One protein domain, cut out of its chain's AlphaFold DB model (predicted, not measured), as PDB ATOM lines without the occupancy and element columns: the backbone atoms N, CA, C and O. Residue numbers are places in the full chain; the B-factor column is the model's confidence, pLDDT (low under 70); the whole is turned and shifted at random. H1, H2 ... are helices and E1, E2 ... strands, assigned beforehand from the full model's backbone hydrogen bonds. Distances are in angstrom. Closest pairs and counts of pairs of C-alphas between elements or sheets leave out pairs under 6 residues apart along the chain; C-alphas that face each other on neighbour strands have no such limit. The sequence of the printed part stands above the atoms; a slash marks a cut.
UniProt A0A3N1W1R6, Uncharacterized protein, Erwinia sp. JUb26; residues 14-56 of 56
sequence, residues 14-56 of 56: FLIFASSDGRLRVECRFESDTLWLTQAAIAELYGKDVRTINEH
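Overview. This is residues 14 to 56 of the 56 residues of an uncharacterized protein of Erwinia sp. JUb26 (UniProt A0A3N1W1R6). A narrow hairpin of two strands, E1 and E2, makes one end of this model, and a pair of short helices that touch, H1 and H2, makes the other. Between them the link of residues 29 to 38 runs on from E2, folds back near Ser 32 and Asp 33 and comes down to H1, and the whole has the outline of an open V. The printed part has 43 residues with two named strands and two named helices, in the order E1, E2, H1, H2; the sheet is E1 - E2, antiparallel, and the class is mixed, helices and strands. The whole is flat and only just loose, close to extended, with a radius of gyration of the C-alphas of 13.3 A and spans of 41 by 25 by 11 A.

Along the chain. Begin at C-alpha 14, at (-5.252, 17.055, -31.159), where E1 opens; it takes residues 14 to 18 and measures 12.8 A from first to last C-alpha. E2 takes residues 24 to 28, measures 12.9 A, and ends at C-alpha 28, at (-9.344, 19.901, -31.466). Next find C-alpha 39 at (-3.970, 18.916, -46.831); from there H1, residues 39 to 46, runs 10.6 A. H2 takes residues 50 to 54, measures 6.4 A, and ends at C-alpha 54, at (-4.461, 21.967, -54.106).

Arrangement. Look first at E1 and E2, a hairpin of antiparallel neighbour strands with 161 degrees between their N-to-C directions. The C-alphas of Ile 16 and Val 26 face each other at 4.8 A. Across the pair, N 17 and O 25 are within hydrogen-bond range at 2.8 A, and so are N 27 and O 15 at 2.9 A. Then turn to the helices: H1 and H2 touch, and their closest C-alphas, those of Ala 43 and Val 50, are 5.3 A apart. Their centres are 9.0 A apart. E1 is apart from H1 and from H2, and E2 is apart from H2. In both H1 and H2 every O i to N i+4 pair is within hydrogen-bond range.

Size, cuts and confidence. The two C-alphas farthest apart are those of Ser 20 and Glu 55, at 41.1 A, while those of Phe 14 and His 56, the first and last printed, are 24.9 A apart. The printed part has no cut, and it ends at the chain's last residue. The links from E1 to E2 and from H1 to H2 are tight, the link from E2 to H1 is short with 10 residues, and there is no long link. Look in the B-factor column for the pLDDT: its mean over the printed part is 78.8, and residues 14 to 18 and 23 to 30 are under 70. The mean is 64 in E1 and 66 in E2, against 88 in H1 and 93 in H2.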
ATOM      1  N   PHE A  14      -4.216  18.088 -31.138       62.00
ATOM      2  CA  PHE A  14      -5.252  17.055 -31.159       62.00
ATOM      3  C   PHE A  14      -5.177  16.219 -29.886       62.00
ATOM      4  O   PHE A  14      -4.185  15.527 -29.650       62.00
ATOM      5  N   LEU A  15      -6.246  16.231 -29.095       64.31
ATOM      6  CA  LEU A  15      -6.393  15.352 -27.941       64.31
ATOM      7  C   LEU A  15      -7.270  14.167 -28.341       64.31
ATOM      8  O   LEU A  15      -8.442  14.326 -28.688       64.31
ATOM      9  N   ILE A  16      -6.691  12.968 -28.311       64.69
ATOM     10  CA  ILE A  16      -7.392  11.724 -28.625       64.69
ATOM     11  C   ILE A  16      -7.638  10.968 -27.322       64.69
ATOM     12  O   ILE A  16      -6.703  10.502 -26.670       64.69
ATOM     13  N   PHE A  17      -8.908  10.807 -26.964       64.06
ATOM     14  CA  PHE A  17      -9.341  10.021 -25.818       64.06
ATOM     15  C   PHE A  17      -9.982   8.723 -26.304       64.06
ATOM     16  O   PHE A  17     -11.011   8.737 -26.984       64.06
ATOM     17  N   ALA A  18      -9.403   7.588 -25.924       66.19
ATOM     18  CA  ALA A  18     -10.076   6.303 -26.052       66.19
ATOM     19  C   ALA A  18     -11.049   6.148 -24.875       66.19
ATOM     20  O   ALA A  18     -10.620   6.047 -23.725       66.19
ATOM     21  N   SER A  19     -12.359   6.165 -25.139       71.19
ATOM     22  CA  SER A  19     -13.346   5.809 -24.116       71.19
ATOM     23  C   SER A  19     -13.407   4.294 -23.937       71.19
ATOM     24  O   SER A  19     -13.160   3.519 -24.861       71.19
ATOM     25  N   SER A  20     -13.753   3.866 -22.725       76.56
ATOM     26  CA  SER A  20     -13.896   2.452 -22.352       76.56
ATOM     27  C   SER A  20     -14.981   1.706 -23.141       76.56
ATOM     28  O   SER A  20     -14.996   0.480 -23.143       76.56
ATOM     29  N   ASP A  21     -15.863   2.430 -23.832       79.75
ATOM     30  CA  ASP A  21     -16.881   1.905 -24.746       79.75
ATOM     31  C   ASP A  21     -16.361   1.683 -26.184       79.75
ATOM     32  O   ASP A  21     -17.139   1.352 -27.080       79.75
ATOM     33  N   GLY A  22     -15.059   1.875 -26.421       70.56
ATOM     34  CA  GLY A  22     -14.433   1.745 -27.736       70.56
ATOM     35  C   GLY A  22     -14.663   2.945 -28.654       70.56
ATOM     36  O   GLY A  22     -14.268   2.902 -29.819       70.56
ATOM     37  N   ARG A  23     -15.288   4.024 -28.165       65.56
ATOM     38  CA  ARG A  23     -15.470   5.248 -28.946       65.56
ATOM     39  C   ARG A  23     -14.234   6.129 -28.844       65.56
ATOM     40  O   ARG A  23     -13.763   6.463 -27.756       65.56
ATOM     41  N   LEU A  24     -13.734   6.540 -30.003       69.44
ATOM     42  CA  LEU A  24     -12.680   7.534 -30.106       69.44
ATOM     43  C   LEU A  24     -13.307   8.924 -29.972       69.44
ATOM     44  O   LEU A  24     -14.156   9.304 -30.780       69.44
ATOM     45  N   ARG A  25     -12.907   9.679 -28.950       65.56
ATOM     46  CA  ARG A  25     -13.222  11.105 -28.831       65.56
ATOM     47  C   ARG A  25     -12.008  11.898 -29.286       65.56
ATOM     48  O   ARG A  25     -10.933  11.739 -28.718       65.56
ATOM     49  N   VAL A  26     -12.200  12.738 -30.294       64.38
ATOM     50  CA  VAL A  26     -11.179  13.667 -30.782       64.38
ATOM     51  C   VAL A  26     -11.617  15.070 -30.394       64.38
ATOM     52  O   VAL A  26     -12.719  15.491 -30.744       64.38
ATOM     53  N   GLU A  27     -10.777  15.769 -29.641       64.69
ATOM     54  CA  GLU A  27     -10.953  17.180 -29.307       64.69
ATOM     55  C   GLU A  27      -9.851  17.985 -30.002       64.69
ATOM     56  O   GLU A  27      -8.666  17.659 -29.900       64.69
ATOM     57  N   CYS A  28     -10.253  19.018 -30.742       67.88
ATOM     58  CA  CYS A  28      -9.344  19.901 -31.466       67.88
ATOM     59  C   CYS A  28      -9.239  21.226 -30.714       67.88
ATOM     60  O   CYS A  28     -10.261  21.869 -30.459       67.88
ATOM     61  N   ARG A  29      -8.019  21.667 -30.394       65.06
ATOM     62  CA  ARG A  29      -7.790  23.040 -29.927       65.06
ATOM     63  C   ARG A  29      -7.551  23.969 -31.110       65.06
ATOM     64  O   ARG A  29      -6.665  23.724 -31.923       65.06
ATOM     65  N   PHE A  30      -8.332  25.040 -31.166       67.31
ATOM     66  CA  PHE A  30      -8.211  26.096 -32.167       67.31
ATOM     67  C   PHE A  30      -7.247  27.179 -31.683       67.31
ATOM     68  O   PHE A  30      -7.242  27.533 -30.502       67.31
ATOM     69  N   GLU A  31      -6.474  27.748 -32.601       72.31
ATOM     70  CA  GLU A  31      -5.732  28.985 -32.373       72.31
ATOM     71  C   GLU A  31      -6.439  30.103 -33.138       72.31
ATOM     72  O   GLU A  31      -6.575  30.027 -34.356       72.31
ATOM     73  N   SER A  32      -6.915  31.138 -32.439       78.19
ATOM     74  CA  SER A  32      -7.688  32.232 -33.058       78.19
ATOM     75  C   SER A  32      -8.869  31.725 -33.910       78.19
ATOM     76  O   SER A  32      -9.039  32.146 -35.052       78.19
ATOM     77  N   ASP A  33      -9.630  30.753 -33.388       76.12
ATOM     78  CA  ASP A  33     -10.724  30.046 -34.085       76.12
ATOM     79  C   ASP A  33     -10.320  29.315 -35.383       76.12
ATOM     80  O   ASP A  33     -11.170  28.855 -36.144       76.12
ATOM     81  N   THR A  34      -9.019  29.146 -35.627       77.56
ATOM     82  CA  THR A  34      -8.475  28.449 -36.795       77.56
ATOM     83  C   THR A  34      -7.864  27.113 -36.381       77.56
ATOM     84  O   THR A  34      -7.127  27.020 -35.399       77.56
ATOM     85  N   LEU A  35      -8.171  26.061 -37.142       78.94
ATOM     86  CA  LEU A  35      -7.533  24.753 -37.014       78.94
ATOM     87  C   LEU A  35      -6.609  24.537 -38.209       78.94
ATOM     88  O   LEU A  35      -7.064  24.509 -39.353       78.94
ATOM     89  N   TRP A  36      -5.321  24.356 -37.940       78.81
ATOM     90  CA  TRP A  36      -4.348  24.022 -38.970       78.81
ATOM     91  C   TRP A  36      -4.305  22.513 -39.159       78.81
ATOM     92  O   TRP A  36      -4.096  21.750 -38.220       78.81
ATOM     93  N   LEU A  37      -4.517  22.083 -40.397       80.31
ATOM     94  CA  LEU A  37      -4.540  20.683 -40.791       80.31
ATOM     95  C   LEU A  37      -3.577  20.474 -41.952       80.31
ATOM     96  O   LEU A  37      -3.344  21.374 -42.760       80.31
ATOM     97  N   THR A  38      -3.051  19.259 -42.079       84.12
ATOM     98  CA  THR A  38      -2.399  18.866 -43.330       84.12
ATOM     99  C   THR A  38      -3.449  18.797 -44.440       84.12
ATOM    100  O   THR A  38      -4.612  18.477 -44.190       84.12
ATOM    101  N   GLN A  39      -3.052  19.035 -45.690       84.88
ATOM    102  CA  GLN A  39      -3.970  18.916 -46.831       84.88
ATOM    103  C   GLN A  39      -4.613  17.523 -46.922       84.88
ATOM    104  O   GLN A  39      -5.775  17.407 -47.301       84.88
ATOM    105  N   ALA A  40      -3.888  16.471 -46.518       85.88
ATOM    106  CA  ALA A  40      -4.413  15.110 -46.426       85.88
ATOM    107  C   ALA A  40      -5.545  14.986 -45.391       85.88
ATOM    108  O   ALA A  40      -6.578  14.398 -45.694       85.88
ATOM    109  N   ALA A  41      -5.389  15.586 -44.208       84.06
ATOM    110  CA  ALA A  41      -6.433  15.589 -43.185       84.06
ATOM    111  C   ALA A  41      -7.662  16.417 -43.608       84.06
ATOM    112  O   ALA A  41      -8.793  16.031 -43.326       84.06
ATOM    113  N   ILE A  42      -7.465  17.525 -44.334       87.62
ATOM    114  CA  ILE A  42      -8.568  18.304 -44.926       87.62
ATOM    115  C   ILE A  42      -9.322  17.455 -45.960       87.62
ATOM    116  O   ILE A  42     -10.551  17.422 -45.962       87.62
ATOM    117  N   ALA A  43      -8.590  16.746 -46.823       91.44
ATOM    118  CA  ALA A  43      -9.159  15.858 -47.830       91.44
ATOM    119  C   ALA A  43     -10.002  14.738 -47.191       91.44
ATOM    120  O   ALA A  43     -11.134  14.504 -47.618       91.44
ATOM    121  N   GLU A  44      -9.507  14.114 -46.120       89.31
ATOM    122  CA  GLU A  44     -10.247  13.114 -45.342       89.31
ATOM    123  C   GLU A  44     -11.516  13.698 -44.702       89.31
ATOM    124  O   GLU A  44     -12.602  13.143 -44.875       89.31
ATOM    125  N   LEU A  45     -11.406  14.853 -44.037       86.94
ATOM    126  CA  LEU A  45     -12.525  15.520 -43.364       86.94
ATOM    127  C   LEU A  45     -13.682  15.842 -44.323       86.94
ATOM    128  O   LEU A  45     -14.847  15.658 -43.973       86.94
ATOM    129  N   TYR A  46     -13.367  16.321 -45.528       90.50
ATOM    130  CA  TYR A  46     -14.368  16.697 -46.531       90.50
ATOM    131  C   TYR A  46     -14.735  15.565 -47.502       90.50
ATOM    132  O   TYR A  46     -15.573  15.770 -48.386       90.50
ATOM    133  N   GLY A  47     -14.125  14.383 -47.374       91.50
ATOM    134  CA  GLY A  47     -14.331  13.269 -48.302       91.50
ATOM    135  C   GLY A  47     -13.949  13.620 -49.744       91.50
ATOM    136  O   GLY A  47     -14.684  13.302 -50.684       91.50
ATOM    137  N   LYS A  48     -12.836  14.337 -49.924       93.94
ATOM    138  CA  LYS A  48     -12.305  14.784 -51.221       93.94
ATOM    139  C   LYS A  48     -10.910  14.227 -51.472       93.94
ATOM    140  O   LYS A  48     -10.264  13.703 -50.574       93.94
ATOM    141  N   ASP A  49     -10.450  14.348 -52.713       94.12
ATOM    142  CA  ASP A  49      -9.056  14.081 -53.062       94.12
ATOM    143  C   ASP A  49      -8.183  15.298 -52.711       94.12
ATOM    144  O   ASP A  49      -8.629  16.444 -52.809       94.12
ATOM    145  N   VAL A  50      -6.919  15.064 -52.347       93.69
ATOM    146  CA  VAL A  50      -5.941  16.125 -52.045       93.69
ATOM    147  C   VAL A  50      -5.754  17.080 -53.230       93.69
ATOM    148  O   VAL A  50      -5.521  18.269 -53.026       93.69
ATOM    149  N   ARG A  51      -5.915  16.609 -54.474       93.62
ATOM    150  CA  ARG A  51      -5.877  17.467 -55.667       93.62
ATOM    151  C   ARG A  51      -6.923  18.575 -55.627       93.62
ATOM    152  O   ARG A  51      -6.588  19.703 -55.955       93.62
ATOM    153  N   THR A  52      -8.137  18.283 -55.160       93.69
ATOM    154  CA  THR A  52      -9.201  19.290 -55.019       93.69
ATOM    155  C   THR A  52      -8.817  20.378 -54.013       93.69
ATOM    156  O   THR A  52      -9.169  21.540 -54.195       93.69
ATOM    157  N   ILE A  53      -8.064  20.017 -52.970       91.62
ATOM    158  CA  ILE A  53      -7.545  20.979 -51.990       91.62
ATOM    159  C   ILE A  53      -6.431  21.838 -52.604       91.62
ATOM    160  O   ILE A  53      -6.392  23.032 -52.353       91.62
ATOM    161  N   ASN A  54      -5.566  21.258 -53.442       91.19
ATOM    162  CA  ASN A  54      -4.461  21.967 -54.106       91.19
ATOM    163  C   ASN A  54      -4.893  22.983 -55.175       91.19
ATOM    164  O   ASN A  54      -4.070  23.778 -55.622       91.19
ATOM    165  N   GLU A  55      -6.137  22.923 -55.640       91.88
ATOM    166  CA  GLU A  55      -6.670  23.834 -56.660       91.88
ATOM    167  C   GLU A  55      -7.105  25.206 -56.097       91.88
ATOM    168  O   GLU A  55      -7.490  26.072 -56.883       91.88
ATOM    169  N   HIS A  56      -7.042  25.412 -54.774       75.31
ATOM    170  CA  HIS A  56      -7.457  26.629 -54.055       75.31
ATOM    171  C   HIS A  56      -6.295  27.226 -53.254       75.31
ATOM    172  O   HIS A  56      -6.274  28.471 -53.113       75.31
TER     173      HIS A  56